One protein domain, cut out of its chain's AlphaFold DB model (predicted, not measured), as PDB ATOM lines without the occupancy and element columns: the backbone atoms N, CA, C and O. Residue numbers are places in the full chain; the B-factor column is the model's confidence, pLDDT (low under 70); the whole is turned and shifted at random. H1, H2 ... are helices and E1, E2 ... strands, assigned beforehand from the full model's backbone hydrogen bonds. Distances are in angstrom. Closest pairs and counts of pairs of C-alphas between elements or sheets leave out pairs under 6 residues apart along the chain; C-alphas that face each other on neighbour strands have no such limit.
ATOM      1  N   LYS A  55      29.514  36.810  51.746       96.25
ATOM      2  CA  LYS A  55      28.891  38.135  51.608       96.25
ATOM      3  C   LYS A  55      29.724  39.029  50.712       96.25
ATOM      4  O   LYS A  55      30.942  39.074  50.866       96.25
ATOM      5  N   CYS A  56      29.079  39.760  49.813       96.06
ATOM      6  CA  CYS A  56      29.717  40.838  49.070       96.06
ATOM      7  C   CYS A  56      29.842  42.051  49.991       96.06
ATOM      8  O   CYS A  56      28.844  42.585  50.463       96.06
ATOM      9  N   VAL A  57      31.072  42.478  50.254       96.12
ATOM     10  CA  VAL A  57      31.374  43.606  51.144       96.12
ATOM     11  C   VAL A  57      31.428  44.896  50.342       96.12
ATOM     12  O   VAL A  57      30.777  45.880  50.680       96.12
ATOM     13  N   ALA A  58      32.186  44.870  49.254       96.00
ATOM     14  CA  ALA A  58      32.399  46.020  48.398       96.00
ATOM     15  C   ALA A  58      32.681  45.571  46.966       96.00
ATOM     16  O   ALA A  58      32.907  44.396  46.673       96.00
ATOM     17  N   TYR A  59      32.675  46.533  46.056       94.94
ATOM     18  CA  TYR A  59      33.177  46.351  44.708       94.94
ATOM     19  C   TYR A  59      33.920  47.608  44.282       94.94
ATOM     20  O   TYR A  59      33.571  48.721  44.675       94.94
ATOM     21  N   MET A  60      34.916  47.428  43.428       93.88
ATOM     22  CA  MET A  60      35.617  48.525  42.779       93.88
ATOM     23  C   MET A  60      35.570  48.295  41.278       93.88
ATOM     24  O   MET A  60      35.801  47.182  40.810       93.88
ATOM     25  N   THR A  61      35.272  49.345  40.520       93.31
ATOM     26  CA  THR A  61      35.258  49.312  39.059       93.31
ATOM     27  C   THR A  61      36.223  50.342  38.498       93.31
ATOM     28  O   THR A  61      36.405  51.424  39.048       93.31
ATOM     29  N   SER A  62      36.815  50.018  37.356       90.81
ATOM     30  CA  SER A  62      37.551  50.964  36.532       90.81
ATOM     31  C   SER A  62      37.071  50.845  35.092       90.81
ATOM     32  O   SER A  62      36.688  49.763  34.634       90.81
ATOM     33  N   LYS A  63      37.047  51.967  34.373       90.19
ATOM     34  CA  LYS A  63      36.651  52.006  32.965       90.19
ATOM     35  C   LYS A  63      37.814  52.526  32.136       90.19
ATOM     36  O   LYS A  63      38.255  53.655  32.326       90.19
ATOM     37  N   ARG A  64      38.304  51.718  31.195       87.81
ATOM     38  CA  ARG A  64      39.365  52.104  30.252       87.81
ATOM     39  C   ARG A  64      38.942  51.746  28.835       87.81
ATOM     40  O   ARG A  64      38.524  50.621  28.582       87.81
ATOM     41  N   LYS A  65      39.044  52.706  27.908       88.75
ATOM     42  CA  LYS A  65      38.688  52.527  26.483       88.75
ATOM     43  C   LYS A  65      37.316  51.850  26.285       88.75
ATOM     44  O   LYS A  65      37.175  50.924  25.496       88.75
ATOM     45  N   GLY A  66      36.318  52.258  27.074       84.50
ATOM     46  CA  GLY A  66      34.958  51.709  27.013       84.50
ATOM     47  C   GLY A  66      34.743  50.363  27.720       84.50
ATOM     48  O   GLY A  66      33.591  50.003  27.944       84.50
ATOM     49  N   LYS A  67      35.800  49.658  28.140       84.06
ATOM     50  CA  LYS A  67      35.703  48.390  28.878       84.06
ATOM     51  C   LYS A  67      35.699  48.633  30.385       84.06
ATOM     52  O   LYS A  67      36.528  49.394  30.885       84.06
ATOM     53  N   THR A  68      34.789  47.968  31.091       87.38
ATOM     54  CA  THR A  68      34.735  47.965  32.559       87.38
ATOM     55  C   THR A  68      35.457  46.730  33.091       87.38
ATOM     56  O   THR A  68      35.199  45.612  32.645       87.38
ATOM     57  N   SER A  69      36.350  46.928  34.052       90.69
ATOM     58  CA  SER A  69      36.986  45.872  34.842       90.69
ATOM     59  C   SER A  69      36.889  46.219  36.322       90.69
ATOM     60  O   SER A  69      36.461  47.318  36.681       90.69
ATOM     61  N   GLY A  70      37.256  45.288  37.195       93.25
ATOM     62  CA  GLY A  70      37.241  45.549  38.622       93.25
ATOM     63  C   GLY A  70      37.296  44.289  39.461       93.25
ATOM     64  O   GLY A  70      37.581  43.200  38.957       93.25
ATOM     65  N   ILE A  71      36.955  44.461  40.732       95.88
ATOM     66  CA  ILE A  71      36.968  43.407  41.743       95.88
ATOM     67  C   ILE A  71      35.710  43.470  42.606       95.88
ATOM     68  O   ILE A  71      35.139  44.545  42.811       95.88
ATOM     69  N   TYR A  72      35.313  42.318  43.134       96.44
ATOM     70  CA  TYR A  72      34.450  42.222  44.307       96.44
ATOM     71  C   TYR A  72      35.293  41.873  45.516       96.44
ATOM     72  O   TYR A  72      36.082  40.938  45.474       96.44
ATOM     73  N   GLU A  73      35.082  42.583  46.607       97.12
ATOM     74  CA  GLU A  73      35.540  42.157  47.914       97.12
ATOM     75  C   GLU A  73      34.441  41.307  48.546       97.12
ATOM     76  O   GLU A  73      33.315  41.776  48.735       97.12
ATOM     77  N   VAL A  74      34.754  40.053  48.864       96.88
ATOM     78  CA  VAL A  74      33.835  39.159  49.568       96.88
ATOM     79  C   VAL A  74      34.396  38.741  50.914       96.88
ATOM     80  O   VAL A  74      35.596  38.531  51.064       96.88
ATOM     81  N   LYS A  75      33.512  38.558  51.891       96.75
ATOM     82  CA  LYS A  75      33.837  37.974  53.189       96.75
ATOM     83  C   LYS A  75      33.452  36.503  53.186       96.75
ATOM     84  O   LYS A  75      32.287  36.164  52.973       96.75
ATOM     85  N   ILE A  76      34.423  35.638  53.453       94.62
ATOM     86  CA  ILE A  76      34.258  34.189  53.552       94.62
ATOM     87  C   ILE A  76      34.472  33.788  55.013       94.62
ATOM     88  O   ILE A  76      35.534  34.029  55.593       94.62
ATOM     89  N   HIS A  77      33.462  33.159  55.615       89.94
ATOM     90  CA  HIS A  77      33.552  32.664  56.988       89.94
ATOM     91  C   HIS A  77      34.772  31.737  57.160       89.94
ATOM     92  O   HIS A  77      34.980  30.828  56.356       89.94
ATOM     93  N   GLY A  78      35.594  31.996  58.182       87.44
ATOM     94  CA  GLY A  78      36.823  31.247  58.479       87.44
ATOM     95  C   GLY A  78      38.039  31.560  57.591       87.44
ATOM     96  O   GLY A  78      39.127  31.086  57.896       87.44
ATOM     97  N   LYS A  79      37.892  32.356  56.520       89.62
ATOM     98  CA  LYS A  79      39.005  32.736  55.621       89.62
ATOM     99  C   LYS A  79      39.248  34.243  55.505       89.62
ATOM    100  O   LYS A  79      40.245  34.646  54.923       89.62
ATOM    101  N   GLY A  80      38.365  35.072  56.059       93.06
ATOM    102  CA  GLY A  80      38.502  36.526  56.000       93.06
ATOM    103  C   GLY A  80      37.991  37.106  54.682       93.06
ATOM    104  O   GLY A  80      36.970  36.658  54.157       93.06
ATOM    105  N   HIS A  81      38.659  38.149  54.194       95.44
ATOM    106  CA  HIS A  81      38.276  38.865  52.979       95.44
ATOM    107  C   HIS A  81      39.039  38.302  51.778       95.44
ATOM    108  O   HIS A  81      40.207  37.948  51.902       95.44
ATOM    109  N   LYS A  82      38.373  38.217  50.626       95.50
ATOM    110  CA  LYS A  82      38.947  37.740  49.366       95.50
ATOM    111  C   LYS A  82      38.506  38.638  48.215       95.50
ATOM    112  O   LYS A  82      37.331  39.000  48.136       95.50
ATOM    113  N   TYR A  83      39.422  38.954  47.302       96.50
ATOM    114  CA  TYR A  83      39.124  39.754  46.114       96.50
ATOM    115  C   TYR A  83      38.856  38.859  44.904       96.50
ATOM    116  O   TYR A  83      39.731  38.124  44.447       96.50
ATOM    117  N   LEU A  84      37.633  38.911  44.384       96.50
ATOM    118  CA  LEU A  84      37.166  38.099  43.263       96.50
ATOM    119  C   LEU A  84      37.095  38.929  41.972       96.50
ATOM    120  O   LEU A  84      36.710  40.102  42.017       96.50
ATOM    121  N   PRO A  85      37.416  38.340  40.807       95.81
ATOM    122  CA  PRO A  85      37.363  39.037  39.525       95.81
ATOM    123  C   PRO A  85      35.929  39.452  39.169       95.81
ATOM    124  O   PRO A  85      35.019  38.626  39.101       95.81
ATOM    125  N   LEU A  86      35.722  40.746  38.901       94.69
ATOM    126  CA  LEU A  86      34.377  41.309  38.727       94.69
ATOM    127  C   LEU A  86      33.636  40.771  37.507       94.69
ATOM    128  O   LEU A  86      32.444  40.489  37.592       94.69
ATOM    129  N   ASN A  87      34.319  40.664  36.367       93.12
ATOM    130  CA  ASN A  87      33.668  40.274  35.118       93.12
ATOM    131  C   ASN A  87      33.273  38.792  35.132       93.12
ATOM    132  O   ASN A  87      32.127  38.481  34.825       93.12
ATOM    133  N   GLU A  88      34.174  37.921  35.584       95.31
ATOM    134  CA  GLU A  88      33.917  36.482  35.700       95.31
ATOM    135  C   GLU A  88      32.801  36.197  36.716       95.31
ATOM    136  O   GLU A  88      31.837  35.505  36.400       95.31
ATOM    137  N   LEU A  89      32.838  36.822  37.901       96.00
ATOM    138  CA  LEU A  89      31.784  36.630  38.902       96.00
ATOM    139  C   LEU A  89      30.413  37.136  38.421       96.00
ATOM    140  O   LEU A  89      29.375  36.541  38.726       96.00
ATOM    141  N   LYS A  90      30.374  38.233  37.657       95.25
ATOM    142  CA  LYS A  90      29.126  38.718  37.053       95.25
ATOM    143  C   LYS A  90      28.560  37.738  36.036       95.25
ATOM    144  O   LYS A  90      27.353  37.525  36.032       95.25
ATOM    145  N   GLU A  91      29.416  37.179  35.191       95.25
ATOM    146  CA  GLU A  91      29.022  36.200  34.184       95.25
ATOM    147  C   GLU A  91      28.454  34.939  34.842       95.25
ATOM    148  O   GLU A  91      27.314  34.571  34.567       95.25
ATOM    149  N   LEU A  92      29.179  34.370  35.808       96.75
ATOM    150  CA  LEU A  92      28.778  33.158  36.524       96.75
ATOM    151  C   LEU A  92      27.468  33.327  37.308       96.75
ATOM    152  O   LEU A  92      26.598  32.461  37.281       96.75
ATOM    153  N   SER A  93      27.293  34.471  37.971       95.94
ATOM    154  CA  SER A  93      26.052  34.783  38.695       95.94
ATOM    155  C   SER A  93      24.904  35.249  37.790       95.94
ATOM    156  O   SER A  93      23.781  35.454  38.261       95.94
ATOM    157  N   GLY A  94      25.164  35.486  36.501       95.62
ATOM    158  CA  GLY A  94      24.223  36.103  35.569       95.62
ATOM    159  C   GLY A  94      23.841  37.545  35.938       95.62
ATOM    160  O   GLY A  94      22.752  38.010  35.580       95.62
ATOM    161  N   ALA A  95      24.665  38.253  36.711       95.12
ATOM    162  CA  ALA A  95      24.432  39.640  37.098       95.12
ATOM    163  C   ALA A  95      24.775  40.601  35.949       95.12
ATOM    164  O   ALA A  95      25.898  40.646  35.449       95.12
ATOM    165  N   THR A  96      23.823  41.448  35.555       92.94
ATOM    166  CA  THR A  96      24.035  42.442  34.490       92.94
ATOM    167  C   THR A  96      24.735  43.694  35.018       92.94
ATOM    168  O   THR A  96      25.550  44.303  34.318       92.94
ATOM    169  N   ARG A  97      24.493  44.060  36.283       91.56
ATOM    170  CA  ARG A  97      25.059  45.249  36.944       91.56
ATOM    171  C   ARG A  97      25.883  44.865  38.168       91.56
ATOM    172  O   ARG A  97      25.587  43.879  38.831       91.56
ATOM    173  N   VAL A  98      26.903  45.669  38.474       91.75
ATOM    174  CA  VAL A  98      27.843  45.394  39.580       91.75
ATOM    175  C   VAL A  98      27.201  45.470  40.965       91.75
ATOM    176  O   VAL A  98      27.629  44.813  41.900       91.75
ATOM    177  N   ASN A  99      26.127  46.245  41.089       93.81
ATOM    178  CA  ASN A  99      25.404  46.439  42.338       93.81
ATOM    179  C   ASN A  99      24.312  45.383  42.588       93.81
ATOM    180  O   ASN A  99      23.592  45.483  43.577       93.81
ATOM    181  N   GLN A 100      24.170  44.364  41.731       94.75
ATOM    182  CA  GLN A 100      23.249  43.241  41.953       94.75
ATOM    183  C   GLN A 100      23.834  42.226  42.952       94.75
ATOM    184  O   GLN A 100      23.840  41.020  42.703       94.75
ATOM    185  N   THR A 101      24.310  42.714  44.100       93.94
ATOM    186  CA  THR A 101      25.021  41.919  45.112       93.94
ATOM    187  C   THR A 101      24.193  40.744  45.611       93.94
ATOM    188  O   THR A 101      24.723  39.650  45.701       93.94
ATOM    189  N   LYS A 102      22.876  40.898  45.800       95.12
ATOM    190  CA  LYS A 102      21.990  39.782  46.187       95.12
ATOM    191  C   LYS A 102      22.018  38.611  45.199       95.12
ATOM    192  O   LYS A 102      21.971  37.456  45.608       95.12
ATOM    193  N   LYS A 103      22.085  38.896  43.893       96.25
ATOM    194  CA  LYS A 103      22.152  37.857  42.852       96.25
ATOM    195  C   LYS A 103      23.510  37.155  42.877       96.25
ATOM    196  O   LYS A 103      23.573  35.934  42.781       96.25
ATOM    197  N   ILE A 104      24.570  37.935  43.074       96.81
ATOM    198  CA  ILE A 104      25.941  37.439  43.212       96.81
ATOM    199  C   ILE A 104      26.076  36.561  44.459       96.81
ATOM    200  O   ILE A 104      26.567  35.444  44.367       96.81
ATOM    201  N   GLU A 105      25.591  37.025  45.610       96.38
ATOM    202  CA  GLU A 105      25.593  36.279  46.868       96.38
ATOM    203  C   GLU A 105      24.763  35.001  46.779       96.38
ATOM    204  O   GLU A 105      25.198  33.970  47.283       96.38
ATOM    205  N   SER A 106      23.601  35.039  46.117       95.81
ATOM    206  CA  SER A 106      22.796  33.838  45.875       95.81
ATOM    207  C   SER A 106      23.617  32.767  45.155       95.81
ATOM    208  O   SER A 106      23.708  31.635  45.625       95.81
ATOM    209  N   TRP A 107      24.320  33.148  44.082       96.88
ATOM    210  CA  TRP A 107      25.197  32.232  43.357       96.88
ATOM    211  C   TRP A 107      26.410  31.785  44.189       96.88
ATOM    212  O   TRP A 107      26.672  30.587  44.276       96.88
ATOM    213  N   LEU A 108      27.110  32.706  44.866       96.62
ATOM    214  CA  LEU A 108      28.273  32.401  45.718       96.62
ATOM    215  C   LEU A 108      27.949  31.420  46.852       96.62
ATOM    216  O   LEU A 108      28.841  30.732  47.342       96.62
ATOM    217  N   ASN A 109      26.690  31.368  47.286       94.88
ATOM    218  CA  ASN A 109      26.236  30.472  48.344       94.88
ATOM    219  C   ASN A 109      25.634  29.156  47.832       94.88
ATOM    220  O   ASN A 109      25.251  28.319  48.649       94.88
ATOM    221  N   THR A 110      25.625  28.927  46.515       94.38
ATOM    222  CA  THR A 110      25.454  27.582  45.947       94.38
ATOM    223  C   THR A 110      26.703  26.729  46.186       94.38
ATOM    224  O   THR A 110      27.791  27.239  46.472       94.38
ATOM    225  N   LYS A 111      26.577  25.407  46.021       91.75
ATOM    226  CA  LYS A 111      27.715  24.478  46.116       91.75
ATOM    227  C   LYS A 111      28.829  24.826  45.119       91.75
ATOM    228  O   LYS A 111      30.002  24.824  45.485       91.75
ATOM    229  N   GLU A 112      28.454  25.141  43.882       95.06
ATOM    230  CA  GLU A 112      29.380  25.473  42.796       95.06
ATOM    231  C   GLU A 112      30.038  26.832  43.013       95.06
ATOM    232  O   GLU A 112      31.265  26.929  42.995       95.06
ATOM    233  N   GLY A 113      29.242  27.864  43.306       95.81
ATOM    234  CA  GLY A 113      29.760  29.212  43.517       95.81
ATOM    235  C   GLY A 113      30.685  29.304  44.725       95.81
ATOM    236  O   GLY A 113      31.719  29.969  44.659       95.81
ATOM    237  N   ARG A 114      30.389  28.564  45.801       94.12
ATOM    238  CA  ARG A 114      31.259  28.501  46.980       94.12
ATOM    239  C   ARG A 114      32.587  27.825  46.661       94.12
ATOM    240  O   ARG A 114      33.630  28.328  47.071       94.12
ATOM    241  N   LYS A 115      32.560  26.711  45.924       95.06
ATOM    242  CA  LYS A 115      33.778  26.021  45.478       95.06
ATOM    243  C   LYS A 115      34.630  26.946  44.607       95.06
ATOM    244  O   LYS A 115      35.797  27.164  44.922       95.06
ATOM    245  N   TRP A 116      34.023  27.560  43.591       97.00
ATOM    246  CA  TRP A 116      34.706  28.504  42.710       97.00
ATOM    247  C   TRP A 116      35.309  29.674  43.495       97.00
ATOM    248  O   TRP A 116      36.491  29.962  43.346       97.00
ATOM    249  N   ALA A 117      34.558  30.291  44.413       95.81
ATOM    250  CA  ALA A 117      35.051  31.413  45.211       95.81
ATOM    251  C   ALA A 117      36.252  31.035  46.093       95.81
ATOM    252  O   ALA A 117      37.111  31.876  46.356       95.81
ATOM    253  N   LEU A 118      36.345  29.782  46.545       93.75
ATOM    254  CA  LEU A 118      37.480  29.290  47.326       93.75
ATOM    255  C   LEU A 118      38.713  29.020  46.454       93.75
ATOM    256  O   LEU A 118      39.818  29.348  46.886       93.75
ATOM    257  N   GLU A 119      38.523  28.475  45.254       95.38
ATOM    258  CA  GLU A 119      39.595  27.999  44.367       95.38
ATOM    259  C   GLU A 119      40.125  29.070  43.403       95.38
ATOM    260  O   GLU A 119      41.308  29.053  43.067       95.38
ATOM    261  N   VAL A 120      39.286  30.020  42.978       95.81
ATOM    262  CA  VAL A 120      39.672  31.049  42.006       95.81
ATOM    263  C   VAL A 120      40.834  31.891  42.530       95.81
ATOM    264  O   VAL A 120      40.888  32.242  43.715       95.81
TER     265      VAL A 120
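This is residues 55 to 120 of the 126 residues of the protein "DUF3797 domain-containing protein" of Anaerobacillus alkalilacustris (UniProt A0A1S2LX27). Three short helices sit on one face of a twisted antiparallel meander, E1 E2 E3, each strand beside the last, making two layers. Along 66 printed residues come E1 E2 E3 H1 H2 H3, mixed in class. The whole is compact, radius of gyration of the C-alphas 11.4 A, spanning 38 by 21 by 19 A.

Find C-alpha 55 at (28.891, 38.135, 51.608), where E1, residues 55 to 64, begins its 27.6 A. Then come E2, 67 to 76, E3, 80 to 85, H1, 86 to 92, H2, 101 to 108, and H3, 111 to 119, ending at C-alpha 119, (39.595, 27.999, 44.367).

Look at hairpin E1 and E2: N 57 and O 73, 2.8 A, are within hydrogen-bond range. Hairpin E2 and E3 has N 72 and O 84, 2.8 A. Every helix O i to N i+4 pair is within range. H2 and H3 touch only at the corner, closest C-alphas Leu 108 and Arg 114, 5.1 A.

The printed part has no cut, no long link and no residue under pLDDT 70.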